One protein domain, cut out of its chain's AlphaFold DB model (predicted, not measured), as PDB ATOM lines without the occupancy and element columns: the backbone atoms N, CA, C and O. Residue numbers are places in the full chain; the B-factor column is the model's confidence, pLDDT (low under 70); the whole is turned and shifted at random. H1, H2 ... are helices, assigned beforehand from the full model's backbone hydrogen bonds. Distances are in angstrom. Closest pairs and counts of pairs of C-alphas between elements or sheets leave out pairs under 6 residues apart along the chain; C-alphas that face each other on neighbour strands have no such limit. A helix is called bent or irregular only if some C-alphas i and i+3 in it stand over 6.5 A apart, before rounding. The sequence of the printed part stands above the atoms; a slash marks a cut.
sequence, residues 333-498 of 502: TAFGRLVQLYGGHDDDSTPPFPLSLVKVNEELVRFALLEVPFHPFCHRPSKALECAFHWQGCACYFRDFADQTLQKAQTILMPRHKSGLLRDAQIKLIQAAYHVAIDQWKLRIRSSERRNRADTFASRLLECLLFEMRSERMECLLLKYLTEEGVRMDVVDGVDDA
ATOM      1  N   THR A 333      23.063   5.862   6.214       59.16
ATOM      2  CA  THR A 333      24.221   5.151   6.783       59.16
ATOM      3  C   THR A 333      24.535   5.552   8.230       59.16
ATOM      4  O   THR A 333      25.196   4.791   8.936       59.16
ATOM      5  N   ALA A 334      24.009   6.675   8.740       59.25
ATOM      6  CA  ALA A 334      24.111   6.997  10.171       59.25
ATOM      7  C   ALA A 334      23.223   6.110  11.050       59.25
ATOM      8  O   ALA A 334      23.600   5.831  12.187       59.25
ATOM      9  N   PHE A 335      22.113   5.590  10.510       58.09
ATOM     10  CA  PHE A 335      21.421   4.456  11.124       58.09
ATOM     11  C   PHE A 335      22.401   3.288  11.282       58.09
ATOM     12  O   PHE A 335      22.496   2.711  12.354       58.09
ATOM     13  N   GLY A 336      23.237   3.035  10.270       62.19
ATOM     14  CA  GLY A 336      24.344   2.079  10.341       62.19
ATOM     15  C   GLY A 336      25.355   2.370  11.457       62.19
ATOM     16  O   GLY A 336      25.768   1.437  12.136       62.19
ATOM     17  N   ARG A 337      25.713   3.634  11.725       65.12
ATOM     18  CA  ARG A 337      26.585   3.989  12.866       65.12
ATOM     19  C   ARG A 337      25.902   3.815  14.219       65.12
ATOM     20  O   ARG A 337      26.547   3.376  15.162       65.12
ATOM     21  N   LEU A 338      24.613   4.132  14.327       66.81
ATOM     22  CA  LEU A 338      23.832   3.863  15.537       66.81
ATOM     23  C   LEU A 338      23.676   2.360  15.770       66.81
ATOM     24  O   LEU A 338      23.860   1.894  16.887       66.81
ATOM     25  N   VAL A 339      23.425   1.587  14.718       64.31
ATOM     26  CA  VAL A 339      23.403   0.121  14.762       64.31
ATOM     27  C   VAL A 339      24.777  -0.426  15.153       64.31
ATOM     28  O   VAL A 339      24.855  -1.273  16.031       64.31
ATOM     29  N   GLN A 340      25.872   0.109  14.604       66.75
ATOM     30  CA  GLN A 340      27.234  -0.254  15.018       66.75
ATOM     31  C   GLN A 340      27.501   0.082  16.489       66.75
ATOM     32  O   GLN A 340      28.103  -0.727  17.193       66.75
ATOM     33  N   LEU A 341      27.029   1.239  16.974       67.12
ATOM     34  CA  LEU A 341      27.096   1.593  18.392       67.12
ATOM     35  C   LEU A 341      26.330   0.567  19.228       67.12
ATOM     36  O   LEU A 341      26.876   0.032  20.182       67.12
ATOM     37  N   TYR A 342      25.119   0.180  18.843       68.56
ATOM     38  CA  TYR A 342      24.351  -0.831  19.575       68.56
ATOM     39  C   TYR A 342      24.775  -2.288  19.295       68.56
ATOM     40  O   TYR A 342      24.100  -3.220  19.730       68.56
ATOM     41  N   GLY A 343      25.945  -2.487  18.683       63.94
ATOM     42  CA  GLY A 343      26.444  -3.782  18.249       63.94
ATOM     43  C   GLY A 343      25.888  -4.120  16.872       63.94
ATOM     44  O   GLY A 343      24.677  -4.243  16.693       63.94
ATOM     45  N   GLY A 344      26.784  -4.266  15.894       59.44
ATOM     46  CA  GLY A 344      26.411  -4.775  14.580       59.44
ATOM     47  C   GLY A 344      25.705  -6.125  14.708       59.44
ATOM     48  O   GLY A 344      26.025  -6.917  15.593       59.44
ATOM     49  N   HIS A 345      24.762  -6.383  13.806       55.81
ATOM     50  CA  HIS A 345      24.015  -7.643  13.700       55.81
ATOM     51  C   HIS A 345      24.889  -8.882  13.427       55.81
ATOM     52  O   HIS A 345      24.352  -9.965  13.239       55.81
ATOM     53  N   ASP A 346      26.212  -8.736  13.399       58.56
ATOM     54  CA  ASP A 346      27.151  -9.780  12.993       58.56
ATOM     55  C   ASP A 346      27.238 -10.931  14.009       58.56
ATOM     56  O   ASP A 346      27.727 -12.008  13.678       58.56
ATOM     57  N   ASP A 347      26.752 -10.723  15.235       63.09
ATOM     58  CA  ASP A 347      26.617 -11.781  16.232       63.09
ATOM     59  C   ASP A 347      25.144 -12.219  16.305       63.09
ATOM     60  O   ASP A 347      24.360 -11.675  17.089       63.09
ATOM     61  N   ASP A 348      24.776 -13.208  15.476       63.50
ATOM     62  CA  ASP A 348      23.431 -13.823  15.363       63.50
ATOM     63  C   ASP A 348      22.817 -14.229  16.724       63.50
ATOM     64  O   ASP A 348      21.616 -14.479  16.841       63.50
ATOM     65  N   SER A 349      23.638 -14.310  17.774       62.97
ATOM     66  CA  SER A 349      23.255 -14.686  19.132       62.97
ATOM     67  C   SER A 349      22.707 -13.535  19.988       62.97
ATOM     68  O   SER A 349      22.066 -13.784  21.014       62.97
ATOM     69  N   THR A 350      22.945 -12.275  19.612       61.19
ATOM     70  CA  THR A 350      22.550 -11.125  20.432       61.19
ATOM     71  C   THR A 350      21.168 -10.620  20.008       61.19
ATOM     72  O   THR A 350      21.016 -10.183  18.865       61.19
ATOM     73  N   PRO A 351      20.152 -10.607  20.900       64.31
ATOM     74  CA  PRO A 351      18.865 -10.016  20.560       64.31
ATOM     75  C   PRO A 351      19.083  -8.547  20.172       64.31
ATOM     76  O   PRO A 351      19.791  -7.829  20.893       64.31
ATOM     77  N   PRO A 352      18.512  -8.093  19.044       77.81
ATOM     78  CA  PRO A 352      18.740  -6.744  18.554       77.81
ATOM     79  C   PRO A 352      18.311  -5.742  19.619       77.81
ATOM     80  O   PRO A 352      17.266  -5.918  20.249       77.81
ATOM     81  N   PHE A 353      19.122  -4.705  19.836       82.94
ATOM     82  CA  PHE A 353      18.783  -3.642  20.779       82.94
ATOM     83  C   PHE A 353      17.363  -3.121  20.497       82.94
ATOM     84  O   PHE A 353      16.989  -3.040  19.320       82.94
ATOM     85  N   PRO A 354      16.553  -2.775  21.520       89.12
ATOM     86  CA  PRO A 354      15.143  -2.479  21.311       89.12
ATOM     87  C   PRO A 354      14.962  -1.404  20.240       89.12
ATOM     88  O   PRO A 354      15.440  -0.278  20.392       89.12
ATOM     89  N   LEU A 355      14.259  -1.746  19.155       87.38
ATOM     90  CA  LEU A 355      14.108  -0.869  17.988       87.38
ATOM     91  C   LEU A 355      13.506   0.494  18.365       87.38
ATOM     92  O   LEU A 355      13.811   1.516  17.758       87.38
ATOM     93  N   SER A 356      12.659   0.507  19.392       88.19
ATOM     94  CA  SER A 356      12.070   1.703  19.984       88.19
ATOM     95  C   SER A 356      13.123   2.665  20.557       88.19
ATOM     96  O   SER A 356      13.024   3.869  20.325       88.19
ATOM     97  N   LEU A 357      14.165   2.161  21.227       87.56
ATOM     98  CA  LEU A 357      15.286   2.976  21.707       87.56
ATOM     99  C   LEU A 357      16.201   3.414  20.565       87.56
ATOM    100  O   LEU A 357      16.619   4.567  20.546       87.56
ATOM    101  N   VAL A 358      16.472   2.534  19.592       88.25
ATOM    102  CA  VAL A 358      17.274   2.893  18.406       88.25
ATOM    103  C   VAL A 358      16.659   4.095  17.691       88.25
ATOM    104  O   VAL A 358      17.368   5.053  17.408       88.25
ATOM    105  N   LYS A 359      15.338   4.086  17.474       88.44
ATOM    106  CA  LYS A 359      14.611   5.193  16.831       88.44
ATOM    107  C   LYS A 359      14.714   6.509  17.600       88.44
ATOM    108  O   LYS A 359      14.858   7.561  16.990       88.44
ATOM    109  N   VAL A 360      14.649   6.465  18.927       87.88
ATOM    110  CA  VAL A 360      14.740   7.682  19.747       87.88
ATOM    111  C   VAL A 360      16.169   8.225  19.791       87.88
ATOM    112  O   VAL A 360      16.376   9.432  19.707       87.88
ATOM    113  N   ASN A 361      17.168   7.346  19.827       87.75
ATOM    114  CA  ASN A 361      18.567   7.744  19.694       87.75
ATOM    115  C   ASN A 361      18.860   8.313  18.301       87.75
ATOM    116  O   ASN A 361      19.602   9.285  18.177       87.75
ATOM    117  N   GLU A 362      18.244   7.753  17.261       88.00
ATOM    118  CA  GLU A 362      18.285   8.309  15.912       88.00
ATOM    119  C   GLU A 362      17.682   9.708  15.867       88.00
ATOM    120  O   GLU A 362      18.296  10.599  15.290       88.00
ATOM    121  N   GLU A 363      16.539   9.936  16.514       90.00
ATOM    122  CA  GLU A 363      15.942  11.268  16.598       90.00
ATOM    123  C   GLU A 363      16.847  12.258  17.341       90.00
ATOM    124  O   GLU A 363      17.047  13.374  16.864       90.00
ATOM    125  N   LEU A 364      17.456  11.843  18.456       86.81
ATOM    126  CA  LEU A 364      18.401  12.674  19.202       86.81
ATOM    127  C   LEU A 364      19.605  13.067  18.342       86.81
ATOM    128  O   LEU A 364      19.963  14.243  18.281       86.81
ATOM    129  N   VAL A 365      20.220  12.097  17.660       85.88
ATOM    130  CA  VAL A 365      21.354  12.343  16.760       85.88
ATOM    131  C   VAL A 365      20.923  13.210  15.585       85.88
ATOM    132  O   VAL A 365      21.614  14.166  15.246       85.88
ATOM    133  N   ARG A 366      19.768  12.930  14.980       86.88
ATOM    134  CA  ARG A 366      19.212  13.727  13.884       86.88
ATOM    135  C   ARG A 366      19.064  15.179  14.298       86.88
ATOM    136  O   ARG A 366      19.530  16.068  13.591       86.88
ATOM    137  N   PHE A 367      18.444  15.400  15.448       87.00
ATOM    138  CA  PHE A 367      18.260  16.720  16.010       87.00
ATOM    139  C   PHE A 367      19.622  17.388  16.260       87.00
ATOM    140  O   PHE A 367      19.844  18.503  15.788       87.00
ATOM    141  N   ALA A 368      20.580  16.671  16.861       82.81
ATOM    142  CA  ALA A 368      21.925  17.180  17.141       82.81
ATOM    143  C   ALA A 368      22.710  17.594  15.897       82.81
ATOM    144  O   ALA A 368      23.464  18.565  15.926       82.81
ATOM    145  N   LEU A 369      22.564  16.826  14.820       80.06
ATOM    146  CA  LEU A 369      23.331  17.000  13.596       80.06
ATOM    147  C   LEU A 369      22.693  17.983  12.622       80.06
ATOM    148  O   LEU A 369      23.420  18.684  11.920       80.06
ATOM    149  N   LEU A 370      21.362  17.990  12.533       83.38
ATOM    150  CA  LEU A 370      20.644  18.660  11.450       83.38
ATOM    151  C   LEU A 370      19.867  19.891  11.906       83.38
ATOM    152  O   LEU A 370      19.688  20.810  11.112       83.38
ATOM    153  N   GLU A 371      19.376  19.904  13.145       84.06
ATOM    154  CA  GLU A 371      18.446  20.943  13.600       84.06
ATOM    155  C   GLU A 371      19.104  21.976  14.513       84.06
ATOM    156  O   GLU A 371      18.648  23.120  14.550       84.06
ATOM    157  N   VAL A 372      20.189  21.628  15.218       79.06
ATOM    158  CA  VAL A 372      20.892  22.606  16.054       79.06
ATOM    159  C   VAL A 372      21.794  23.493  15.187       79.06
ATOM    160  O   VAL A 372      22.740  22.994  14.571       79.06
ATOM    161  N   PRO A 373      21.545  24.816  15.123       72.94
ATOM    162  CA  PRO A 373      22.329  25.710  14.286       72.94
ATOM    163  C   PRO A 373      23.785  25.746  14.753       72.94
ATOM    164  O   PRO A 373      24.090  25.973  15.929       72.94
ATOM    165  N   PHE A 374      24.705  25.546  13.810       68.00
ATOM    166  CA  PHE A 374      26.129  25.644  14.093       68.00
ATOM    167  C   PHE A 374      26.508  27.077  14.438       68.00
ATOM    168  O   PHE A 374      26.269  28.004  13.665       68.00
ATOM    169  N   HIS A 375      27.156  27.256  15.588       67.62
ATOM    170  CA  HIS A 375      27.745  28.541  15.918       67.62
ATOM    171  C   HIS A 375      29.080  28.694  15.164       67.62
ATOM    172  O   HIS A 375      30.006  27.916  15.425       67.62
ATOM    173  N   PRO A 376      29.234  29.704  14.282       63.62
ATOM    174  CA  PRO A 376      30.397  29.822  13.397       63.62
ATOM    175  C   PRO A 376      31.735  29.930  14.144       63.62
ATOM    176  O   PRO A 376      32.787  29.602  13.600       63.62
ATOM    177  N   PHE A 377      31.717  30.363  15.407       62.81
ATOM    178  CA  PHE A 377      32.930  30.535  16.212       62.81
ATOM    179  C   PHE A 377      33.327  29.304  17.024       62.81
ATOM    180  O   PHE A 377      34.387  29.307  17.649       62.81
ATOM    181  N   CYS A 378      32.516  28.246  17.025       64.50
ATOM    182  CA  CYS A 378      32.743  27.136  17.938       64.50
ATOM    183  C   CYS A 378      33.783  26.105  17.471       64.50
ATOM    184  O   CYS A 378      34.063  25.113  18.139       64.50
ATOM    185  N   HIS A 379      34.414  26.353  16.326       58.88
ATOM    186  CA  HIS A 379      35.382  25.433  15.743       58.88
ATOM    187  C   HIS A 379      36.819  25.629  16.243       58.88
ATOM    188  O   HIS A 379      37.670  24.799  15.932       58.88
ATOM    189  N   ARG A 380      37.113  26.666  17.041       59.75
ATOM    190  CA  ARG A 380      38.448  26.826  17.640       59.75
ATOM    191  C   ARG A 380      38.587  25.892  18.848       59.75
ATOM    192  O   ARG A 380      37.843  26.075  19.806       59.75
ATOM    193  N   PRO A 381      39.524  24.921  18.859       53.66
ATOM    194  CA  PRO A 381      39.710  24.006  19.990       53.66
ATOM    195  C   PRO A 381      39.964  24.745  21.312       53.66
ATOM    196  O   PRO A 381      39.428  24.362  22.346       53.66
ATOM    197  N   SER A 382      40.701  25.858  21.259       51.75
ATOM    198  CA  SER A 382      40.955  26.747  22.401       51.75
ATOM    199  C   SER A 382      39.694  27.435  22.936       51.75
ATOM    200  O   SER A 382      39.641  27.774  24.114       51.75
ATOM    201  N   LYS A 383      38.659  27.589  22.101       54.03
ATOM    202  CA  LYS A 383      37.371  28.190  22.465       54.03
ATOM    203  C   LYS A 383      36.230  27.190  22.590       54.03
ATOM    204  O   LYS A 383      35.133  27.614  22.912       54.03
ATOM    205  N   ALA A 384      36.442  25.892  22.375       53.25
ATOM    206  CA  ALA A 384      35.391  24.893  22.583       53.25
ATOM    207  C   ALA A 384      34.940  24.881  24.055       53.25
ATOM    208  O   ALA A 384      33.747  24.908  24.337       53.25
ATOM    209  N   LEU A 385      35.899  24.991  24.985       54.34
ATOM    210  CA  LEU A 385      35.623  25.231  26.404       54.34
ATOM    211  C   LEU A 385      34.912  26.574  26.622       54.34
ATOM    212  O   LEU A 385      33.889  26.612  27.291       54.34
ATOM    213  N   GLU A 386      35.383  27.668  26.014       57.47
ATOM    214  CA  GLU A 386      34.714  28.977  26.137       57.47
ATOM    215  C   GLU A 386      33.279  28.963  25.593       57.47
ATOM    216  O   GLU A 386      32.414  29.629  26.149       57.47
ATOM    217  N   CYS A 387      33.022  28.198  24.536       61.75
ATOM    218  CA  CYS A 387      31.736  28.049  23.869       61.75
ATOM    219  C   CYS A 387      30.781  27.187  24.708       61.75
ATOM    220  O   CYS A 387      29.629  27.574  24.878       61.75
ATOM    221  N   ALA A 388      31.280  26.110  25.332       54.94
ATOM    222  CA  ALA A 388      30.545  25.347  26.342       54.94
ATOM    223  C   ALA A 388      30.191  26.203  27.575       54.94
ATOM    224  O   ALA A 388      29.115  26.048  28.145       54.94
ATOM    225  N   PHE A 389      31.064  27.144  27.960       53.25
ATOM    226  CA  PHE A 389      30.815  28.075  29.067       53.25
ATOM    227  C   PHE A 389      29.902  29.256  28.699       53.25
ATOM    228  O   PHE A 389      29.151  29.722  29.550       53.25
ATOM    229  N   HIS A 390      29.964  29.771  27.466       58.25
ATOM    230  CA  HIS A 390      29.201  30.957  27.062       58.25
ATOM    231  C   HIS A 390      27.852  30.640  26.428       58.25
ATOM    232  O   HIS A 390      26.951  31.465  26.545       58.25
ATOM    233  N   TRP A 391      27.698  29.495  25.757       62.94
ATOM    234  CA  TRP A 391      26.502  29.150  24.990       62.94
ATOM    235  C   TRP A 391      26.147  27.670  25.161       62.94
ATOM    236  O   TRP A 391      26.511  26.818  24.351       62.94
ATOM    237  N   GLN A 392      25.334  27.386  26.182       61.47
ATOM    238  CA  GLN A 392      24.685  26.080  26.352       61.47
ATOM    239  C   GLN A 392      23.827  25.693  25.133       61.47
ATOM    240  O   GLN A 392      23.655  24.517  24.865       61.47
ATOM    241  N   GLY A 393      23.374  26.658  24.319       64.44
ATOM    242  CA  GLY A 393      22.641  26.414  23.068       64.44
ATOM    243  C   GLY A 393      23.496  26.112  21.826       64.44
ATOM    244  O   GLY A 393      22.960  26.083  20.721       64.44
ATOM    245  N   CYS A 394      24.818  25.946  21.948       73.00
ATOM    246  CA  CYS A 394      25.666  25.625  20.796       73.00
ATOM    247  C   CYS A 394      25.493  24.167  20.332       73.00
ATOM    248  O   CYS A 394      25.589  23.245  21.140       73.00
ATOM    249  N   ALA A 395      25.402  23.951  19.011       74.81
ATOM    250  CA  ALA A 395      25.404  22.619  18.386       74.81
ATOM    251  C   ALA A 395      26.557  21.712  18.844       74.81
ATOM    252  O   ALA A 395      26.386  20.512  19.000       74.81
ATOM    253  N   CYS A 396      27.730  22.289  19.093       75.06
ATOM    254  CA  CYS A 396      28.900  21.599  19.625       75.06
ATOM    255  C   CYS A 396      28.652  20.946  20.995       75.06
ATOM    256  O   CYS A 396      28.952  19.774  21.182       75.06
ATOM    257  N   TYR A 397      28.084  21.707  21.932       76.81
ATOM    258  CA  TYR A 397      27.833  21.286  23.300       76.81
ATOM    259  C   TYR A 397      26.737  20.238  23.296       76.81
ATOM    260  O   TYR A 397      26.870  19.199  23.932       76.81
ATOM    261  N   PHE A 398      25.691  20.479  22.505       78.31
ATOM    262  CA  PHE A 398      24.618  19.518  22.350       78.31
ATOM    263  C   PHE A 398      25.093  18.206  21.718       78.31
ATOM    264  O   PHE A 398      24.688  17.139  22.162       78.31
ATOM    265  N   ARG A 399      25.988  18.260  20.727       79.75
ATOM    266  CA  ARG A 399      26.586  17.063  20.126       79.75
ATOM    267  C   ARG A 399      27.431  16.293  21.137       79.75
ATOM    268  O   ARG A 399      27.222  15.097  21.286       79.75
ATOM    269  N   ASP A 400      28.310  16.973  21.872       79.38
ATOM    270  CA  ASP A 400      29.116  16.342  22.923       79.38
ATOM    271  C   ASP A 400      28.222  15.732  24.019       79.38
ATOM    272  O   ASP A 400      28.485  14.631  24.499       79.38
ATOM    273  N   PHE A 401      27.142  16.423  24.394       81.12
ATOM    274  CA  PHE A 401      26.139  15.929  25.334       81.12
ATOM    275  C   PHE A 401      25.406  14.698  24.796       81.12
ATOM    276  O   PHE A 401      25.271  13.707  25.516       81.12
ATOM    277  N   ALA A 402      24.945  14.735  23.545       82.75
ATOM    278  CA  ALA A 402      24.267  13.621  22.898       82.75
ATOM    279  C   ALA A 402      25.199  12.407  22.816       82.75
ATOM    280  O   ALA A 402      24.810  11.327  23.248       82.75
ATOM    281  N   ASP A 403      26.444  12.591  22.379       81.50
ATOM    282  CA  ASP A 403      27.447  11.528  22.296       81.50
ATOM    283  C   ASP A 403      27.725  10.910  23.677       81.50
ATOM    284  O   ASP A 403      27.683   9.688  23.830       81.50
ATOM    285  N   GLN A 404      27.939  11.733  24.712       82.81
ATOM    286  CA  GLN A 404      28.147  11.247  26.081       82.81
ATOM    287  C   GLN A 404      26.918  10.514  26.624       82.81
ATOM    288  O   GLN A 404      27.047   9.458  27.244       82.81
ATOM    289  N   THR A 405      25.722  11.049  26.382       81.62
ATOM    290  CA  THR A 405      24.464  10.449  26.834       81.62
ATOM    291  C   THR A 405      24.224   9.114  26.136       81.62
ATOM    292  O   THR A 405      23.863   8.142  26.795       81.62
ATOM    293  N   LEU A 406      24.483   9.024  24.829       83.19
ATOM    294  CA  LEU A 406      24.371   7.791  24.048       83.19
ATOM    295  C   LEU A 406      25.379   6.738  24.509       83.19
ATOM    296  O   LEU A 406      24.992   5.590  24.719       83.19
ATOM    297  N   GLN A 407      26.638   7.120  24.742       83.25
ATOM    298  CA  GLN A 407      27.660   6.215  25.277       83.25
ATOM    299  C   GLN A 407      27.291   5.704  26.677       83.25
ATOM    300  O   GLN A 407      27.360   4.500  26.941       83.25
ATOM    301  N   LYS A 408      26.841   6.586  27.579       82.75
ATOM    302  CA  LYS A 408      26.360   6.188  28.913       82.75
ATOM    303  C   LYS A 408      25.160   5.248  28.801       82.75
ATOM    304  O   LYS A 408      25.188   4.151  29.349       82.75
ATOM    305  N   ALA A 409      24.137   5.620  28.036       83.50
ATOM    306  CA  ALA A 409      22.965   4.779  27.825       83.50
ATOM    307  C   ALA A 409      23.356   3.409  27.253       83.50
ATOM    308  O   ALA A 409      22.901   2.387  27.751       83.50
ATOM    309  N   GLN A 410      24.258   3.354  26.276       83.44
ATOM    310  CA  GLN A 410      24.740   2.100  25.702       83.44
ATOM    311  C   GLN A 410      25.461   1.228  26.739       83.44
ATOM    312  O   GLN A 410      25.148   0.045  26.862       83.44
ATOM    313  N   THR A 411      26.385   1.796  27.519       85.81
ATOM    314  CA  THR A 411      27.154   1.045  28.531       85.81
ATOM    315  C   THR A 411      26.281   0.452  29.641       85.81
ATOM    316  O   THR A 411      26.641  -0.580  30.203       85.81
ATOM    317  N   ILE A 412      25.115   1.037  29.923       87.44
ATOM    318  CA  ILE A 412      24.185   0.562  30.963       87.44
ATOM    319  C   ILE A 412      23.084  -0.326  30.382       87.44
ATOM    320  O   ILE A 412      22.787  -1.399  30.912       87.44
ATOM    321  N   LEU A 413      22.432   0.139  29.317       88.06
ATOM    322  CA  LEU A 413      21.242  -0.491  28.758       88.06
ATOM    323  C   LEU A 413      21.598  -1.723  27.948       88.06
ATOM    324  O   LEU A 413      20.838  -2.685  27.983       88.06
ATOM    325  N   MET A 414      22.742  -1.735  27.257       87.56
ATOM    326  CA  MET A 414      23.137  -2.890  26.454       87.56
ATOM    327  C   MET A 414      23.341  -4.141  27.320       87.56
ATOM    328  O   MET A 414      22.718  -5.159  27.017       87.56
ATOM    329  N   PRO A 415      24.113  -4.115  28.429       89.12
ATOM    330  CA  PRO A 415      24.231  -5.289  29.295       89.12
ATOM    331  C   PRO A 415      22.898  -5.715  29.921       89.12
ATOM    332  O   PRO A 415      22.618  -6.911  30.018       89.12
ATOM    333  N   ARG A 416      22.042  -4.758  30.314       90.00
ATOM    334  CA  ARG A 416      20.702  -5.058  30.853       90.00
ATOM    335  C   ARG A 416      19.800  -5.706  29.808       90.00
ATOM    336  O   ARG A 416      19.102  -6.662  30.115       90.00
ATOM    337  N   HIS A 417      19.841  -5.222  28.573       89.69
ATOM    338  CA  HIS A 417      19.092  -5.802  27.468       89.69
ATOM    339  C   HIS A 417      19.570  -7.223  27.161       89.69
ATOM    340  O   HIS A 417      18.765  -8.149  27.148       89.69
ATOM    341  N   LYS A 418      20.890  -7.421  27.024       87.81
ATOM    342  CA  LYS A 418      21.497  -8.741  26.777       87.81
ATOM    343  C   LYS A 418      21.183  -9.765  27.871       87.81
ATOM    344  O   LYS A 418      21.106 -10.952  27.586       87.81
ATOM    345  N   SER A 419      20.993  -9.315  29.109       90.38
ATOM    346  CA  SER A 419      20.616 -10.170  30.244       90.38
ATOM    347  C   SER A 419      19.101 -10.337  30.427       90.38
ATOM    348  O   SER A 419      18.683 -11.000  31.373       90.38
ATOM    349  N   GLY A 420      18.267  -9.743  29.564       91.00
ATOM    350  CA  GLY A 420      16.806  -9.764  29.708       91.00
ATOM    351  C   GLY A 420      16.285  -8.971  30.914       91.00
ATOM    352  O   GLY A 420      15.144  -9.151  31.328       91.00
ATOM    353  N   LEU A 421      17.114  -8.101  31.497       90.81
ATOM    354  CA  LEU A 421      16.787  -7.276  32.663       90.81
ATOM    355  C   LEU A 421      16.210  -5.903  32.294       90.81
ATOM    356  O   LEU A 421      15.748  -5.182  33.178       90.81
ATOM    357  N   LEU A 422      16.262  -5.516  31.016       91.44
ATOM    358  CA  LEU A 422      15.693  -4.261  30.535       91.44
ATOM    359  C   LEU A 422      14.193  -4.437  30.265       91.44
ATOM    360  O   LEU A 422      13.808  -5.090  29.300       91.44
ATOM    361  N   ARG A 423      13.352  -3.849  31.120       91.38
ATOM    362  CA  ARG A 423      11.889  -3.958  31.009       91.38
ATOM    363  C   ARG A 423      11.320  -3.001  29.962       91.38
ATOM    364  O   ARG A 423      11.805  -1.883  29.804       91.38
ATOM    365  N   ASP A 424      10.186  -3.372  29.370       91.94
ATOM    366  CA  ASP A 424       9.430  -2.506  28.451       91.94
ATOM    367  C   ASP A 424       9.042  -1.164  29.080       91.94
ATOM    368  O   ASP A 424       9.039  -0.129  28.412       91.94
ATOM    369  N   ALA A 425       8.735  -1.160  30.380       90.12
ATOM    370  CA  ALA A 425       8.419   0.063  31.104       90.12
ATOM    371  C   ALA A 425       9.620   1.026  31.159       90.12
ATOM    372  O   ALA A 425       9.472   2.221  30.903       90.12
ATOM    373  N   GLN A 426      10.821   0.500  31.410       90.06
ATOM    374  CA  GLN A 426      12.059   1.282  31.409       90.06
ATOM    375  C   GLN A 426      12.355   1.828  30.016       90.06
ATOM    376  O   GLN A 426      12.679   3.004  29.884       90.06
ATOM    377  N   ILE A 427      12.174   1.005  28.979       91.50
ATOM    378  CA  ILE A 427      12.309   1.430  27.583       91.50
ATOM    379  C   ILE A 427      11.400   2.634  27.311       91.50
ATOM    380  O   ILE A 427      11.890   3.667  26.868       91.50
ATOM    381  N   LYS A 428      10.108   2.548  27.648       90.56
ATOM    382  CA  LYS A 428       9.148   3.646  27.442       90.56
ATOM    383  C   LYS A 428       9.514   4.918  28.212       90.56
ATOM    384  O   LYS A 428       9.392   6.008  27.664       90.56
ATOM    385  N   LEU A 429       9.981   4.793  29.455       89.00
ATOM    386  CA  LEU A 429      10.411   5.945  30.258       89.00
ATOM    387  C   LEU A 429      11.647   6.624  29.676       89.00
ATOM    388  O   LEU A 429      11.698   7.848  29.609       89.00
ATOM    389  N   ILE A 430      12.622   5.838  29.220       88.62
ATOM    390  CA  ILE A 430      13.821   6.356  28.561       88.62
ATOM    391  C   ILE A 430      13.425   7.095  27.280       88.62
ATOM    392  O   ILE A 430      13.880   8.214  27.064       88.62
ATOM    393  N   GLN A 431      12.533   6.518  26.466       89.25
ATOM    394  CA  GLN A 431      12.015   7.187  25.272       89.25
ATOM    395  C   GLN A 431      11.350   8.525  25.609       89.25
ATOM    396  O   GLN A 431      11.679   9.539  24.999       89.25
ATOM    397  N   ALA A 432      10.460   8.541  26.605       88.12
ATOM    398  CA  ALA A 432       9.800   9.762  27.054       88.12
ATOM    399  C   ALA A 432      10.818  10.820  27.512       88.12
ATOM    400  O   ALA A 432      10.720  11.977  27.117       88.12
ATOM    401  N   ALA A 433      11.836  10.418  28.277       85.94
ATOM    402  CA  ALA A 433      12.871  11.327  28.757       85.94
ATOM    403  C   ALA A 433      13.709  11.928  27.614       85.94
ATOM    404  O   ALA A 433      13.986  13.126  27.623       85.94
ATOM    405  N   TYR A 434      14.067  11.134  26.599       86.38
ATOM    406  CA  TYR A 434      14.755  11.641  25.410       86.38
ATOM    407  C   TYR A 434      13.885  12.596  24.587       86.38
ATOM    408  O   TYR A 434      14.391  13.632  24.163       86.38
ATOM    409  N   HIS A 435      12.598  12.297  24.379       87.44
ATOM    410  CA  HIS A 435      11.698  13.213  23.667       87.44
ATOM    411  C   HIS A 435      11.554  14.544  24.410       87.44
ATOM    412  O   HIS A 435      11.728  15.597  23.802       87.44
ATOM    413  N   VAL A 436      11.348  14.507  25.732       84.19
ATOM    414  CA  VAL A 436      11.300  15.719  26.567       84.19
ATOM    415  C   VAL A 436      12.604  16.504  26.459       84.19
ATOM    416  O   VAL A 436      12.564  17.722  26.301       84.19
ATOM    417  N   ALA A 437      13.758  15.827  26.487       82.56
ATOM    418  CA  ALA A 437      15.037  16.489  26.275       82.56
ATOM    419  C   ALA A 437      15.058  17.190  24.906       82.56
ATOM    420  O   ALA A 437      15.243  18.402  24.847       82.56
ATOM    421  N   ILE A 438      14.810  16.465  23.812       85.62
ATOM    422  CA  ILE A 438      14.803  17.015  22.447       85.62
ATOM    423  C   ILE A 438      13.864  18.226  22.335       85.62
ATOM    424  O   ILE A 438      14.254  19.248  21.773       85.62
ATOM    425  N   ASP A 439      12.659  18.151  22.895       85.81
ATOM    426  CA  ASP A 439      11.680  19.238  22.841       85.81
ATOM    427  C   ASP A 439      12.120  20.463  23.649       85.81
ATOM    428  O   ASP A 439      12.037  21.590  23.150       85.81
ATOM    429  N   GLN A 440      12.675  20.267  24.849       81.06
ATOM    430  CA  GLN A 440      13.266  21.357  25.630       81.06
ATOM    431  C   GLN A 440      14.408  22.032  24.863       81.06
ATOM    432  O   GLN A 440      14.496  23.262  24.822       81.06
ATOM    433  N   TRP A 441      15.251  21.249  24.191       80.69
ATOM    434  CA  TRP A 441      16.316  21.773  23.345       80.69
ATOM    435  C   TRP A 441      15.776  22.539  22.129       80.69
ATOM    436  O   TRP A 441      16.255  23.638  21.835       80.69
ATOM    437  N   LYS A 442      14.740  22.030  21.451       85.12
ATOM    438  CA  LYS A 442      14.056  22.734  20.347       85.12
ATOM    439  C   LYS A 442      13.494  24.077  20.805       85.12
ATOM    440  O   LYS A 442      13.679  25.085  20.121       85.12
ATOM    441  N   LEU A 443      12.820  24.107  21.955       82.62
ATOM    442  CA  LEU A 443      12.263  25.331  22.534       82.62
ATOM    443  C   LEU A 443      13.362  26.345  22.856       82.62
ATOM    444  O   LEU A 443      13.229  27.511  22.492       82.62
ATOM    445  N   ARG A 444      14.484  25.908  23.434       76.25
ATOM    446  CA  ARG A 444      15.639  26.775  23.724       76.25
ATOM    447  C   ARG A 444      16.191  27.438  22.474       76.25
ATOM    448  O   ARG A 444      16.307  28.661  22.436       76.25
ATOM    449  N   ILE A 445      16.470  26.643  21.441       78.75
ATOM    450  CA  ILE A 445      17.000  27.146  20.167       78.75
ATOM    451  C   ILE A 445      16.063  28.208  19.579       78.75
ATOM    452  O   ILE A 445      16.532  29.217  19.056       78.75
ATOM    453  N   ARG A 446      14.744  28.013  19.702       82.44
ATOM    454  CA  ARG A 446      13.731  28.963  19.220       82.44
ATOM    455  C   ARG A 446      13.594  30.207  20.097       82.44
ATOM    456  O   ARG A 446      13.410  31.294  19.564       82.44
ATOM    457  N   SER A 447      13.667  30.059  21.418       79.69
ATOM    458  CA  SER A 447      13.362  31.127  22.380       79.69
ATOM    459  C   SER A 447      14.400  32.252  22.415       79.69
ATOM    460  O   SER A 447      14.108  33.331  22.917       79.69
ATOM    461  N   SER A 448      15.611  32.052  21.877       65.88
ATOM    462  CA  SER A 448      16.760  32.973  22.002       65.88
ATOM    463  C   SER A 448      17.167  33.322  23.447       65.88
ATOM    464  O   SER A 448      18.144  34.049  23.657       65.88
ATOM    465  N   GLU A 449      16.471  32.774  24.449       66.38
ATOM    466  CA  GLU A 449      16.746  32.988  25.859       66.38
ATOM    467  C   GLU A 449      18.048  32.283  26.229       66.38
ATOM    468  O   GLU A 449      18.194  31.063  26.189       66.38
ATOM    469  N   ARG A 450      19.051  33.100  26.559       58.47
ATOM    470  CA  ARG A 450      20.440  32.673  26.774       58.47
ATOM    471  C   ARG A 450      20.685  31.985  28.116       58.47
ATOM    472  O   ARG A 450      21.830  31.662  28.423       58.47
ATOM    473  N   ARG A 451      19.662  31.819  28.950       55.31
ATOM    474  CA  ARG A 451      19.795  31.244  30.290       55.31
ATOM    475  C   ARG A 451      18.633  30.302  30.515       55.31
ATOM    476  O   ARG A 451      17.514  30.782  30.548       55.31
ATOM    477  N   ASN A 452      18.903  29.013  30.718       53.75
ATOM    478  CA  ASN A 452      18.044  28.207  31.580       53.75
ATOM    479  C   ASN A 452      18.718  26.912  32.045       53.75
ATOM    480  O   ASN A 452      19.269  26.145  31.257       53.75
ATOM    481  N   ARG A 453      18.617  26.651  33.353       55.91
ATOM    482  CA  ARG A 453      19.190  25.491  34.064       55.91
ATOM    483  C   ARG A 453      18.496  24.159  33.748       55.91
ATOM    484  O   ARG A 453      19.037  23.120  34.111       55.91
ATOM    485  N   ALA A 454      17.375  24.162  33.020       53.94
ATOM    486  CA  ALA A 454      16.622  22.947  32.679       53.94
ATOM    487  C   ALA A 454      17.420  21.856  31.911       53.94
ATOM    488  O   ALA A 454      17.033  20.694  31.972       53.94
ATOM    489  N   ASP A 455      18.589  22.161  31.320       56.31
ATOM    490  CA  ASP A 455      19.493  21.137  30.754       56.31
ATOM    491  C   ASP A 455      19.952  20.145  31.824       56.31
ATOM    492  O   ASP A 455      20.127  18.959  31.544       56.31
ATOM    493  N   THR A 456      20.103  20.608  33.070       61.62
ATOM    494  CA  THR A 456      20.426  19.727  34.196       61.62
ATOM    495  C   THR A 456      19.255  18.839  34.593       61.62
ATOM    496  O   THR A 456      19.503  17.745  35.079       61.62
ATOM    497  N   PHE A 457      18.000  19.245  34.367       63.56
ATOM    498  CA  PHE A 457      16.845  18.440  34.765       63.56
ATOM    499  C   PHE A 457      16.641  17.250  33.832       63.56
ATOM    500  O   PHE A 457      16.617  16.121  34.305       63.56
ATOM    501  N   ALA A 458      16.566  17.463  32.513       65.19
ATOM    502  CA  ALA A 458      16.370  16.360  31.569       65.19
ATOM    503  C   ALA A 458      17.556  15.378  31.571       65.19
ATOM    504  O   ALA A 458      17.356  14.164  31.537       65.19
ATOM    505  N   SER A 459      18.787  15.893  31.674       68.56
ATOM    506  CA  SER A 459      19.986  15.057  31.800       68.56
ATOM    507  C   SER A 459      20.013  14.279  33.114       68.56
ATOM    508  O   SER A 459      20.235  13.072  33.083       68.56
ATOM    509  N   ARG A 460      19.706  14.911  34.256       72.56
ATOM    510  CA  ARG A 460      19.599  14.203  35.541       72.56
ATOM    511  C   ARG A 460      18.453  13.214  35.565       72.56
ATOM    512  O   ARG A 460      18.616  12.145  36.130       72.56
ATOM    513  N   LEU A 461      17.317  13.532  34.953       71.50
ATOM    514  CA  LEU A 461      16.194  12.611  34.852       71.50
ATOM    515  C   LEU A 461      16.607  11.378  34.047       71.50
ATOM    516  O   LEU A 461      16.408  10.264  34.519       71.50
ATOM    517  N   LEU A 462      17.252  11.564  32.890       72.88
ATOM    518  CA  LEU A 462      17.855  10.470  32.126       72.88
ATOM    519  C   LEU A 462      18.830   9.670  32.990       72.88
ATOM    520  O   LEU A 462      18.718   8.452  33.047       72.88
ATOM    521  N   GLU A 463      19.737  10.316  33.718       75.56
ATOM    522  CA  GLU A 463      20.676   9.611  34.591       75.56
ATOM    523  C   GLU A 463      19.960   8.835  35.714       75.56
ATOM    524  O   GLU A 463      20.172   7.633  35.851       75.56
ATOM    525  N   CYS A 464      19.043   9.442  36.462       76.44
ATOM    526  CA  CYS A 464      18.284   8.766  37.517       76.44
ATOM    527  C   CYS A 464      17.454   7.592  36.969       76.44
ATOM    528  O   CYS A 464      17.413   6.518  37.576       76.44
ATOM    529  N   LEU A 465      16.829   7.755  35.798       74.94
ATOM    530  CA  LEU A 465      16.068   6.696  35.131       74.94
ATOM    531  C   LEU A 465      16.971   5.549  34.658       74.94
ATOM    532  O   LEU A 465      16.623   4.381  34.824       74.94
ATOM    533  N   LEU A 466      18.132   5.868  34.084       69.44
ATOM    534  CA  LEU A 466      19.073   4.883  33.550       69.44
ATOM    535  C   LEU A 466      19.808   4.133  34.671       69.44
ATOM    536  O   LEU A 466      19.932   2.902  34.634       69.44
ATOM    537  N   PHE A 467      20.297   4.856  35.676       70.12
ATOM    538  CA  PHE A 467      21.215   4.327  36.679       70.12
ATOM    539  C   PHE A 467      20.514   3.845  37.952       70.12
ATOM    540  O   PHE A 467      20.861   2.774  38.459       70.12
ATOM    541  N   GLU A 468      19.525   4.586  38.453       78.69
ATOM    542  CA  GLU A 468      19.073   4.451  39.845       78.69
ATOM    543  C   GLU A 468      17.711   3.770  39.986       78.69
ATOM    544  O   GLU A 468      17.485   3.012  40.935       78.69
ATOM    545  N   MET A 469      16.804   3.972  39.028       76.38
ATOM    546  CA  MET A 469      15.477   3.369  39.084       76.38
ATOM    547  C   MET A 469      15.529   1.850  38.888       76.38
ATOM    548  O   MET A 469      15.780   1.329  37.802       76.38
ATOM    549  N   ARG A 470      15.261   1.123  39.978       80.75
ATOM    550  CA  ARG A 470      15.093  -0.342  39.983       80.75
ATOM    551  C   ARG A 470      13.663  -0.791  40.286       80.75
ATOM    552  O   ARG A 470      13.356  -1.971  40.122       80.75
ATOM    553  N   SER A 471      12.803   0.127  40.733       88.12
ATOM    554  CA  SER A 471      11.451  -0.169  41.215       88.12
ATOM    555  C   SER A 471      10.437  -0.216  40.074       88.12
ATOM    556  O   SER A 471      10.014   0.820  39.568       88.12
ATOM    557  N   GLU A 472       9.970  -1.417  39.739       87.62
ATOM    558  CA  GLU A 472       8.909  -1.635  38.745       87.62
ATOM    559  C   GLU A 472       7.615  -0.878  39.091       87.62
ATOM    560  O   GLU A 472       6.958  -0.308  38.222       87.62
ATOM    561  N   ARG A 473       7.258  -0.801  40.382       87.31
ATOM    562  CA  ARG A 473       6.071  -0.056  40.826       87.31
ATOM    563  C   ARG A 473       6.195   1.438  40.526       87.31
ATOM    564  O   ARG A 473       5.206   2.048  40.127       87.31
ATOM    565  N   MET A 474       7.383   2.013  40.722       87.81
ATOM    566  CA  MET A 474       7.641   3.421  40.406       87.81
ATOM    567  C   MET A 474       7.621   3.653  38.894       87.81
ATOM    568  O   MET A 474       7.015   4.615  38.434       87.81
ATOM    569  N   GLU A 475       8.200   2.736  38.116       87.88
ATOM    570  CA  GLU A 475       8.179   2.806  36.653       87.88
ATOM    571  C   GLU A 475       6.743   2.829  36.110       87.88
ATOM    572  O   GLU A 475       6.381   3.699  35.319       87.88
ATOM    573  N   CYS A 476       5.895   1.917  36.591       88.25
ATOM    574  CA  CYS A 476       4.484   1.862  36.222       88.25
ATOM    575  C   CYS A 476       3.705   3.106  36.665       88.25
ATOM    576  O   CYS A 476       2.825   3.556  35.934       88.25
ATOM    577  N   LEU A 477       4.001   3.657  37.848       89.19
ATOM    578  CA  LEU A 477       3.371   4.887  38.334       89.19
ATOM    579  C   LEU A 477       3.709   6.070  37.420       89.19
ATOM    580  O   LEU A 477       2.806   6.777  36.985       89.19
ATOM    581  N   LEU A 478       4.990   6.245  37.089       87.38
ATOM    582  CA  LEU A 478       5.453   7.320  36.213       87.38
ATOM    583  C   LEU A 478       4.882   7.185  34.805       87.38
ATOM    584  O   LEU A 478       4.458   8.177  34.229       87.38
ATOM    585  N   LEU A 479       4.814   5.969  34.256       87.81
ATOM    586  CA  LEU A 479       4.188   5.756  32.953       87.81
ATOM    587  C   LEU A 479       2.698   6.068  32.966       87.81
ATOM    588  O   LEU A 479       2.227   6.708  32.036       87.81
ATOM    589  N   LYS A 480       1.966   5.648  34.006       89.19
ATOM    590  CA  LYS A 480       0.549   6.004  34.151       89.19
ATOM    591  C   LYS A 480       0.379   7.513  34.180       89.19
ATOM    592  O   LYS A 480      -0.400   8.023  33.385       89.19
ATOM    593  N   TYR A 481       1.183   8.191  34.999       85.81
ATOM    594  CA  TYR A 481       1.202   9.645  35.058       85.81
ATOM    595  C   TYR A 481       1.478  10.247  33.678       85.81
ATOM    596  O   TYR A 481       0.686  11.038  33.212       85.81
ATOM    597  N   LEU A 482       2.509   9.806  32.949       83.25
ATOM    598  CA  LEU A 482       2.809  10.312  31.601       83.25
ATOM    599  C   LEU A 482       1.704  10.043  30.562       83.25
ATOM    600  O   LEU A 482       1.637  10.747  29.558       83.25
ATOM    601  N   THR A 483       0.868   9.021  30.762       85.19
ATOM    602  CA  THR A 483      -0.244   8.685  29.855       85.19
ATOM    603  C   THR A 483      -1.574   9.334  30.221       85.19
ATOM    604  O   THR A 483      -2.517   9.236  29.437       85.19
ATOM    605  N   GLU A 484      -1.694   9.948  31.399       88.56
ATOM    606  CA  GLU A 484      -2.935  10.599  31.813       88.56
ATOM    607  C   GLU A 484      -3.217  11.823  30.920       88.56
ATOM    608  O   GLU A 484      -2.375  12.701  30.727       88.56
ATOM    609  N   GLU A 485      -4.415  11.885  30.332       80.69
ATOM    610  CA  GLU A 485      -4.832  13.053  29.553       80.69
ATOM    611  C   GLU A 485      -4.954  14.274  30.472       80.69
ATOM    612  O   GLU A 485      -5.621  14.234  31.506       80.69
ATOM    613  N   GLY A 486      -4.325  15.385  30.084       73.00
ATOM    614  CA  GLY A 486      -4.370  16.618  30.870       73.00
ATOM    615  C   GLY A 486      -3.420  16.640  32.064       73.00
ATOM    616  O   GLY A 486      -3.635  17.444  32.975       73.00
ATOM    617  N   VAL A 487      -2.365  15.814  32.061       68.62
ATOM    618  CA  VAL A 487      -1.198  16.026  32.930       68.62
ATOM    619  C   VAL A 487      -0.759  17.470  32.765       68.62
ATOM    620  O   VAL A 487      -0.288  17.890  31.708       68.62
ATOM    621  N   ARG A 488      -1.001  18.253  33.813       59.53
ATOM    622  CA  ARG A 488      -0.670  19.667  33.828       59.53
ATOM    623  C   ARG A 488       0.840  19.778  33.867       59.53
ATOM    624  O   ARG A 488       1.441  19.610  34.928       59.53
ATOM    625  N   MET A 489       1.433  20.082  32.717       63.25
ATOM    626  CA  MET A 489       2.823  20.527  32.658       63.25
ATOM    627  C   MET A 489       3.038  21.729  33.582       63.25
ATOM    628  O   MET A 489       4.085  21.801  34.197       63.25
ATOM    629  N   ASP A 490       1.992  22.519  33.859       60.94
ATOM    630  CA  ASP A 490       1.971  23.571  34.881       60.94
ATOM    631  C   ASP A 490       2.442  23.113  36.276       60.94
ATOM    632  O   ASP A 490       2.940  23.919  37.053       60.94
ATOM    633  N   VAL A 491       2.258  21.836  36.643       62.62
ATOM    634  CA  VAL A 491       2.769  21.299  37.919       62.62
ATOM    635  C   VAL A 491       4.275  21.081  37.837       62.62
ATOM    636  O   VAL A 491       4.976  21.345  38.807       62.62
ATOM    637  N   VAL A 492       4.774  20.617  36.692       60.78
ATOM    638  CA  VAL A 492       6.214  20.490  36.439       60.78
ATOM    639  C   VAL A 492       6.846  21.879  36.401       60.78
ATOM    640  O   VAL A 492       7.804  22.117  37.127       60.78
ATOM    641  N   ASP A 493       6.238  22.808  35.665       57.09
ATOM    642  CA  ASP A 493       6.659  24.207  35.584       57.09
ATOM    643  C   ASP A 493       6.602  24.877  36.966       57.09
ATOM    644  O   ASP A 493       7.525  25.579  37.358       57.09
ATOM    645  N   GLY A 494       5.569  24.591  37.765       65.69
ATOM    646  CA  GLY A 494       5.437  25.096  39.131       65.69
ATOM    647  C   GLY A 494       6.460  24.512  40.111       65.69
ATOM    648  O   GLY A 494       6.895  25.212  41.023       65.69
ATOM    649  N   VAL A 495       6.867  23.249  39.941       62.03
ATOM    650  CA  VAL A 495       7.967  22.646  40.714       62.03
ATOM    651  C   VAL A 495       9.295  23.271  40.312       62.03
ATOM    652  O   VAL A 495      10.097  23.583  41.192       62.03
ATOM    653  N   ASP A 496       9.513  23.490  39.018       52.72
ATOM    654  CA  ASP A 496      10.675  24.214  38.519       52.72
ATOM    655  C   ASP A 496      10.709  25.623  39.137       52.72
ATOM    656  O   ASP A 496      11.652  25.946  39.861       52.72
ATOM    657  N   ASP A 497       9.647  26.417  38.997       58.84
ATOM    658  CA  ASP A 497       9.540  27.764  39.572       58.84
ATOM    659  C   ASP A 497       9.751  27.781  41.095       58.84
ATOM    660  O   ASP A 497      10.442  28.657  41.621       58.84
ATOM    661  N   ALA A 498       9.191  26.817  41.831       60.62
ATOM    662  CA  ALA A 498       9.361  26.719  43.280       60.62
ATOM    663  C   ALA A 498      10.794  26.342  43.685       60.62
ATOM    664  O   ALA A 498      11.295  26.832  44.696       60.62
TER     665      ALA A 498
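This is residues 333 to 498 of the 502 residues of an uncharacterized protein of Ascobolus immersus RN42 (UniProt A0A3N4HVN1). The long helices H4 and H5, with H2 and H6, form an up-and-down bundle of four, each running against the one before it. H1 packs slantwise on H2 and H7 on H5, on opposite sides of the bundle; H3 stands crosswise by the first residues of H4, and residues 483 to 495 stick out, 489 to 495 belonging to H8. The printed part has 166 residues, with eight named helices, H1 to H8 in order, and no named strand: all helix. It is compact, radius of gyration of the C-alphas 17.2 A, spans 46 by 43 by 24 A.

H4 is residues 395 to 418, 32.7 A, with a kink of 29 degrees near 412. H5, residues 424 to 447, 34.4 A, begins at C-alpha 424 (9.430, -2.506, 28.451). H2 is 355 to 371, 22.7 A; H6 455 to 468, 19.0 A; H7 472 to 483; H3 381 to 390, only just irregular, C-alphas 382 and 385 being 6.8 A apart. H1, 333 to 341, begins at C-alpha 333 (24.221, 5.151, 6.783); H8, 489 to 498, ends at C-alpha 498 (9.361, 26.719, 43.280).

H5 and H6 form a hairpin, closest C-alphas Ala 437 and Ala 458, 5.5 A. H2 touches H4 at a shallow tilt of 9 degrees, opposite ways (C-alphas of Ala 368 and Arg 399, 5.5 A). H7 touches residues 425 to 429 of H5 at a steep tilt of 45 degrees. Every O i to N i+4 pair is within hydrogen-bond range except in H3 (4 of 6) and H4 (19 of 20).

The printed part has no cut. The link from H1 to H2 is long. Of 64 residues under pLDDT 70, among them are 333 to 351 and 374 to 393.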